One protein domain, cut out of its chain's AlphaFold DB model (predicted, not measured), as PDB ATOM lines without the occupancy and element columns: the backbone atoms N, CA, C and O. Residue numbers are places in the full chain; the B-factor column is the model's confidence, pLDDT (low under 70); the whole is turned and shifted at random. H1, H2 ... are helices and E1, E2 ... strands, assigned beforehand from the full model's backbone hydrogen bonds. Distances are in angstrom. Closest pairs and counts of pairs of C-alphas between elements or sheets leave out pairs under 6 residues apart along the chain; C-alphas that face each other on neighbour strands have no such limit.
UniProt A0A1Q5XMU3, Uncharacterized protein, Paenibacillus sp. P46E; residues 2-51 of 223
ATOM      1  N   ASP A   2     -30.391  -6.155 -40.134       85.81
ATOM      2  CA  ASP A   2     -30.645  -7.531 -40.590       85.81
ATOM      3  C   ASP A   2     -30.830  -8.523 -39.418       85.81
ATOM      4  O   ASP A   2     -30.481  -8.243 -38.269       85.81
ATOM      5  N   LYS A   3     -31.395  -9.708 -39.705       88.50
ATOM      6  CA  LYS A   3     -31.693 -10.730 -38.682       88.50
ATOM      7  C   LYS A   3     -30.445 -11.302 -38.003       88.50
ATOM      8  O   LYS A   3     -30.527 -11.685 -36.837       88.50
ATOM      9  N   LYS A   4     -29.317 -11.397 -38.714       90.62
ATOM     10  CA  LYS A   4     -28.063 -11.938 -38.163       90.62
ATOM     11  C   LYS A   4     -27.476 -10.962 -37.148       90.62
ATOM     12  O   LYS A   4     -27.135 -11.375 -36.043       90.62
ATOM     13  N   MET A   5     -27.466  -9.674 -37.489       92.56
ATOM     14  CA  MET A   5     -27.023  -8.599 -36.608       92.56
ATOM     15  C   MET A   5     -27.896  -8.543 -35.355       92.56
ATOM     16  O   MET A   5     -27.380  -8.558 -34.241       92.56
ATOM     17  N   LEU A   6     -29.223  -8.590 -35.509       92.75
ATOM     18  CA  LEU A   6     -30.133  -8.566 -34.361       92.75
ATOM     19  C   LEU A   6     -29.948  -9.783 -33.435       92.75
ATOM     20  O   LEU A   6     -30.044  -9.650 -32.215       92.75
ATOM     21  N   ALA A   7     -29.651 -10.963 -33.988       93.25
ATOM     22  CA  ALA A   7     -29.331 -12.153 -33.197       93.25
ATOM     23  C   ALA A   7     -28.003 -12.005 -32.433       93.25
ATOM     24  O   ALA A   7     -27.936 -12.374 -31.259       93.25
ATOM     25  N   ALA A   8     -26.976 -11.425 -33.062       95.25
ATOM     26  CA  ALA A   8     -25.708 -11.111 -32.407       95.25
ATOM     27  C   ALA A   8     -25.904 -10.114 -31.257       95.25
ATOM     28  O   ALA A   8     -25.464 -10.382 -30.140       95.25
ATOM     29  N   LEU A   9     -26.648  -9.024 -31.485       96.19
ATOM     30  CA  LEU A   9     -26.970  -8.048 -30.441       96.19
ATOM     31  C   LEU A   9     -27.799  -8.661 -29.311       96.19
ATOM     32  O   LEU A   9     -27.556  -8.371 -28.146       96.19
ATOM     33  N   LYS A  10     -28.731  -9.570 -29.621       95.25
ATOM     34  CA  LYS A  10     -29.486 -10.297 -28.591       95.25
ATOM     35  C   LYS A  10     -28.592 -11.161 -27.703       95.25
ATOM     36  O   LYS A  10     -28.862 -11.257 -26.510       95.25
ATOM     37  N   LYS A  11     -27.541 -11.774 -28.259       95.94
ATOM     38  CA  LYS A  11     -26.520 -12.465 -27.460       95.94
ATOM     39  C   LYS A  11     -25.722 -11.448 -26.640       95.94
ATOM     40  O   LYS A  11     -25.606 -11.632 -25.437       95.94
ATOM     41  N   LEU A  12     -25.231 -10.374 -27.261       97.06
ATOM     42  CA  LEU A  12     -24.408  -9.353 -26.606       97.06
ATOM     43  C   LEU A  12     -25.109  -8.733 -25.391       97.06
ATOM     44  O   LEU A  12     -24.554  -8.739 -24.301       97.06
ATOM     45  N   TYR A  13     -26.341  -8.254 -25.573       96.94
ATOM     46  CA  TYR A  13     -27.102  -7.529 -24.553       96.94
ATOM     47  C   TYR A  13     -27.838  -8.429 -23.555       96.94
ATOM     48  O   TYR A  13     -28.655  -7.957 -22.762       96.94
ATOM     49  N   HIS A  14     -27.560  -9.734 -23.567       95.94
ATOM     50  CA  HIS A  14     -28.048 -10.627 -22.529       95.94
ATOM     51  C   HIS A  14     -27.372 -10.298 -21.189       95.94
ATOM     52  O   HIS A  14     -26.161 -10.108 -21.132       95.94
ATOM     53  N   HIS A  15     -28.138 -10.272 -20.095       93.00
ATOM     54  CA  HIS A  15     -27.662  -9.841 -18.770       93.00
ATOM     55  C   HIS A  15     -26.455 -10.641 -18.239       93.00
ATOM     56  O   HIS A  15     -25.627 -10.105 -17.515       93.00
ATOM     57  N   THR A  16     -26.303 -11.912 -18.624       95.44
ATOM     58  CA  THR A  16     -25.130 -12.732 -18.246       95.44
ATOM     59  C   THR A  16     -23.833 -12.295 -18.931       95.44
ATOM     60  O   THR A  16     -22.745 -12.683 -18.512       95.44
ATOM     61  N   ASN A  17     -23.939 -11.522 -20.012       96.19
ATOM     62  CA  ASN A  17     -22.814 -11.060 -20.818       96.19
ATOM     63  C   ASN A  17     -22.418  -9.615 -20.480       96.19
ATOM     64  O   ASN A  17     -21.538  -9.058 -21.138       96.19
ATOM     65  N   SER A  18     -23.036  -9.038 -19.445       96.50
ATOM     66  CA  SER A  18     -22.669  -7.739 -18.896       96.50
ATOM     67  C   SER A  18     -21.917  -7.833 -17.574       96.50
ATOM     68  O   SER A  18     -22.078  -8.781 -16.807       96.50
ATOM     69  N   GLU A  19     -21.153  -6.788 -17.304       96.75
ATOM     70  CA  GLU A  19     -20.604  -6.428 -16.008       96.75
ATOM     71  C   GLU A  19     -21.220  -5.094 -15.582       96.75
ATOM     72  O   GLU A  19     -21.411  -4.206 -16.414       96.75
ATOM     73  N   TYR A  20     -21.625  -4.978 -14.318       96.88
ATOM     74  CA  TYR A  20     -22.227  -3.747 -13.820       96.88
ATOM     75  C   TYR A  20     -21.131  -2.800 -13.341       96.88
ATOM     76  O   TYR A  20     -20.407  -3.118 -12.398       96.88
ATOM     77  N   ASP A  21     -21.028  -1.648 -13.992       97.25
ATOM     78  CA  ASP A  21     -20.187  -0.545 -13.557       97.25
ATOM     79  C   ASP A  21     -20.917   0.188 -12.428       97.25
ATOM     80  O   ASP A  21     -21.910   0.878 -12.659       97.25
ATOM     81  N   VAL A  22     -20.452  -0.015 -11.194       96.31
ATOM     82  CA  VAL A  22     -21.058   0.569  -9.986       96.31
ATOM     83  C   VAL A  22     -20.856   2.082  -9.930       96.31
ATOM     84  O   VAL A  22     -21.719   2.778  -9.405       96.31
ATOM     85  N   GLU A  23     -19.743   2.589 -10.460       95.81
ATOM     86  CA  GLU A  23     -19.417   4.018 -10.428       95.81
ATOM     87  C   GLU A  23     -20.372   4.803 -11.327       95.81
ATOM     88  O   GLU A  23     -20.921   5.823 -10.919       95.81
ATOM     89  N   ARG A  24     -20.616   4.286 -12.533       96.00
ATOM     90  CA  ARG A  24     -21.514   4.918 -13.509       96.00
ATOM     91  C   ARG A  24     -22.962   4.458 -13.371       96.00
ATOM     92  O   ARG A  24     -23.871   5.101 -13.874       96.00
ATOM     93  N   GLY A  25     -23.204   3.334 -12.713       95.44
ATOM     94  CA  GLY A  25     -24.533   2.754 -12.573       95.44
ATOM     95  C   GLY A  25     -25.082   2.112 -13.855       95.44
ATOM     96  O   GLY A  25     -26.296   1.935 -13.975       95.44
ATOM     97  N   VAL A  26     -24.221   1.729 -14.806       96.25
ATOM     98  CA  VAL A  26     -24.610   1.155 -16.110       96.25
ATOM     99  C   VAL A  26     -24.053  -0.253 -16.319       96.25
ATOM    100  O   VAL A  26     -23.029  -0.642 -15.770       96.25
ATOM    101  N   SER A  27     -24.723  -1.047 -17.157       96.88
ATOM    102  CA  SER A  27     -24.189  -2.335 -17.613       96.88
ATOM    103  C   SER A  27     -23.254  -2.145 -18.810       96.88
ATOM    104  O   SER A  27     -23.658  -1.571 -19.827       96.88
ATOM    105  N   LEU A  28     -22.044  -2.694 -18.707       97.75
ATOM    106  CA  LEU A  28     -21.060  -2.788 -19.784       97.75
ATOM    107  C   LEU A  28     -21.062  -4.204 -20.360       97.75
ATOM    108  O   LEU A  28     -20.975  -5.187 -19.628       97.75
ATOM    109  N   TYR A  29     -21.176  -4.327 -21.676       97.38
ATOM    110  CA  TYR A  29     -21.349  -5.592 -22.382       97.38
ATOM    111  C   TYR A  29     -20.049  -6.050 -23.039       97.38
ATOM    112  O   TYR A  29     -19.386  -5.288 -23.744       97.38
ATOM    113  N   ARG A  30     -19.700  -7.321 -22.825       96.06
ATOM    114  CA  ARG A  30     -18.448  -7.933 -23.293       96.06
ATOM    115  C   ARG A  30     -18.600  -8.502 -24.698       96.06
ATOM    116  O   ARG A  30     -19.274  -9.521 -24.898       96.06
ATOM    117  N   THR A  31     -17.951  -7.882 -25.681       94.75
ATOM    118  CA  THR A  31     -17.992  -8.348 -27.080       94.75
ATOM    119  C   THR A  31     -17.296  -9.697 -27.272       94.75
ATOM    120  O   THR A  31     -17.605 -10.437 -28.208       94.75
ATOM    121  N   GLU A  32     -16.426 -10.082 -26.340       93.88
ATOM    122  CA  GLU A  32     -15.686 -11.343 -26.313       93.88
ATOM    123  C   GLU A  32     -16.626 -12.554 -26.232       93.88
ATOM    124  O   GLU A  32     -16.284 -13.638 -26.698       93.88
ATOM    125  N   THR A  33     -17.839 -12.349 -25.705       92.44
ATOM    126  CA  THR A  33     -18.898 -13.367 -25.612       92.44
ATOM    127  C   THR A  33     -19.513 -13.734 -26.971       92.44
ATOM    128  O   THR A  33     -20.213 -14.747 -27.103       92.44
ATOM    129  N   LEU A  34     -19.271 -12.925 -28.006       94.62
ATOM    130  CA  LEU A  34     -19.718 -13.179 -29.370       94.62
ATOM    131  C   LEU A  34     -18.714 -14.047 -30.135       94.62
ATOM    132  O   LEU A  34     -17.507 -13.965 -29.927       94.62
ATOM    133  N   GLU A  35     -19.218 -14.834 -31.087       94.38
ATOM    134  CA  GLU A  35     -18.353 -15.552 -32.029       94.38
ATOM    135  C   GLU A  35     -17.567 -14.559 -32.906       94.38
ATOM    136  O   GLU A  35     -18.097 -13.489 -33.228       94.38
ATOM    137  N   PRO A  36     -16.357 -14.903 -33.389       95.44
ATOM    138  CA  PRO A  36     -15.546 -14.003 -34.216       95.44
ATOM    139  C   PRO A  36     -16.283 -13.433 -35.438       95.44
ATOM    140  O   PRO A  36     -16.143 -12.254 -35.755       95.44
ATOM    141  N   ALA A  37     -17.120 -14.242 -36.097       93.31
ATOM    142  CA  ALA A  37     -17.924 -13.792 -37.233       93.31
ATOM    143  C   ALA A  37     -18.969 -12.732 -36.841       93.31
ATOM    144  O   ALA A  37     -19.209 -11.798 -37.603       93.31
ATOM    145  N   ALA A  38     -19.564 -12.855 -35.650       94.00
ATOM    146  CA  ALA A  38     -20.516 -11.880 -35.130       94.00
ATOM    147  C   ALA A  38     -19.809 -10.582 -34.712       94.00
ATOM    148  O   ALA A  38     -20.301  -9.509 -35.044       94.00
ATOM    149  N   ARG A  39     -18.629 -10.659 -34.076       94.56
ATOM    150  CA  ARG A  39     -17.807  -9.468 -33.776       94.56
ATOM    151  C   ARG A  39     -17.448  -8.686 -35.038       94.56
ATOM    152  O   ARG A  39     -17.713  -7.493 -35.111       94.56
ATOM    153  N   LYS A  40     -16.972  -9.385 -36.072       92.94
ATOM    154  CA  LYS A  40     -16.685  -8.777 -37.378       92.94
ATOM    155  C   LYS A  40     -17.920  -8.114 -37.989       92.94
ATOM    156  O   LYS A  40     -17.811  -7.071 -38.624       92.94
ATOM    157  N   GLN A  41     -19.099  -8.711 -37.813       91.81
ATOM    158  CA  GLN A  41     -20.342  -8.100 -38.269       91.81
ATOM    159  C   GLN A  41     -20.636  -6.799 -37.504       91.81
ATOM    160  O   GLN A  41     -20.966  -5.807 -38.142       91.81
ATOM    161  N   LEU A  42     -20.465  -6.759 -36.178       93.12
ATOM    162  CA  LEU A  42     -20.625  -5.522 -35.399       93.12
ATOM    163  C   LEU A  42     -19.695  -4.414 -35.907       93.12
ATOM    164  O   LEU A  42     -20.162  -3.307 -36.163       93.12
ATOM    165  N   GLU A  43     -18.422  -4.735 -36.133       92.06
ATOM    166  CA  GLU A  43     -17.423  -3.802 -36.674       92.06
ATOM    167  C   GLU A  43     -17.817  -3.269 -38.059       92.06
ATOM    168  O   GLU A  43     -17.761  -2.068 -38.300       92.06
ATOM    169  N   GLN A  44     -18.280  -4.139 -38.965       91.00
ATOM    170  CA  GLN A  44     -18.739  -3.740 -40.305       91.00
ATOM    171  C   GLN A  44     -19.946  -2.804 -40.272       91.00
ATOM    172  O   GLN A  44     -20.095  -1.956 -41.149       91.00
ATOM    173  N   TYR A  45     -20.812  -2.969 -39.275       89.12
ATOM    174  CA  TYR A  45     -21.955  -2.095 -39.042       89.12
ATOM    175  C   TYR A  45     -21.589  -0.827 -38.255       89.12
ATOM    176  O   TYR A  45     -22.465   0.010 -38.050       89.12
ATOM    177  N   GLY A  46     -20.332  -0.679 -37.815       91.88
ATOM    178  CA  GLY A  46     -19.899   0.422 -36.953       91.88
ATOM    179  C   GLY A  46     -20.590   0.419 -35.589       91.88
ATOM    180  O   GLY A  46     -20.788   1.475 -35.000       91.88
ATOM    181  N   TRP A  47     -21.026  -0.749 -35.106       94.50
ATOM    182  CA  TRP A  47     -21.776  -0.852 -33.860       94.50
ATOM    183  C   TRP A  47     -20.844  -0.852 -32.649       94.50
ATOM    184  O   TRP A  47     -20.144  -1.833 -32.388       94.50
ATOM    185  N   GLU A  48     -20.904   0.213 -31.857       95.56
ATOM    186  CA  GLU A  48     -20.242   0.290 -30.560       95.56
ATOM    187  C   GLU A  48     -21.085  -0.395 -29.475       95.56
ATOM    188  O   GLU A  48     -22.255  -0.072 -29.279       95.56
ATOM    189  N   ALA A  49     -20.514  -1.363 -28.754       96.12
ATOM    190  CA  ALA A  49     -21.248  -2.136 -27.746       96.12
ATOM    191  C   ALA A  49     -21.627  -1.326 -26.492       96.12
ATOM    192  O   ALA A  49     -22.644  -1.615 -25.862       96.12
ATOM    193  N   ASN A  50     -20.804  -0.339 -26.127       97.12
ATOM    194  CA  ASN A  50     -20.901   0.417 -24.878       97.12
ATOM    195  C   ASN A  50     -20.737   1.921 -25.124       97.12
ATOM    196  O   ASN A  50     -19.820   2.534 -24.595       97.12
ATOM    197  N   ASP A  51     -21.648   2.496 -25.909       96.75
ATOM    198  CA  ASP A  51     -21.741   3.944 -26.136       96.75
ATOM    199  C   ASP A  51     -22.323   4.626 -24.883       96.75
ATOM    200  O   ASP A  51     -23.536   4.850 -24.783       96.75
TER     201      ASP A  51
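What this domain is: This is residues 2 to 51 of the 223 residues of an uncharacterized protein of Paenibacillus sp. P46E (UniProt A0A1Q5XMU3). A two-stranded hairpin, E1 and E2, makes one end of an elongated domain, and two helices, H1 and H2, pack crosswise at the other end. After H2 the last printed residues, 45 to 51, run back from the helix end toward the hairpin without a named element. The printed part has 50 residues, with two named helices and two named strands in the order H1, E1, E2, H2; the sheet has the order E1 - E2 and is antiparallel, and the class is mixed, helices and strands. The whole is compact, with a radius of gyration of the C-alphas of 11.1 A and spans of 33 by 20 by 17 A.

How they stand to each other: E1, residues 18 to 21, and E2, residues 26 to 29, form an antiparallel hairpin, with 145 degrees between their directions. N 19 and O 28 are 2.8 A apart and N 21 and O 26 are 2.9 A apart, both within hydrogen-bond range. H1, residues 3 to 12, comes closest to E2 at the C-alphas of Leu 12 and Tyr 29, 6.4 A apart. H2, residues 36 to 44, touches H1, the closest C-alphas being those of Ala 8 and Ala 38 at 5.9 A. Their lines are about perpendicular, but only just, at 71 degrees. E1 and H2 are apart. In H1 and H2 every O i to N i+4 pair is within hydrogen-bond range.

Where its parts are: E1 spans 9.3 A from C-alpha 18 at (-22.669, -7.739, -18.896), and E2 spans 9.8 A. H1 begins at C-alpha 3 at (-31.693, -10.730, -38.682) and is 14.2 A long. H2 is 12.4 A long and ends at C-alpha 44 at (-18.739, -3.740, -40.305).

The domain as a whole: The two C-alphas farthest apart, those of Asp 2 and Glu 23, are 34.2 A apart. The links H1 to E1 and E1 to E2 are tight, and E2 to H2 is short. The printed part has no cut. The mean pLDDT of the printed part is 94.5, and no printed residue is under 70.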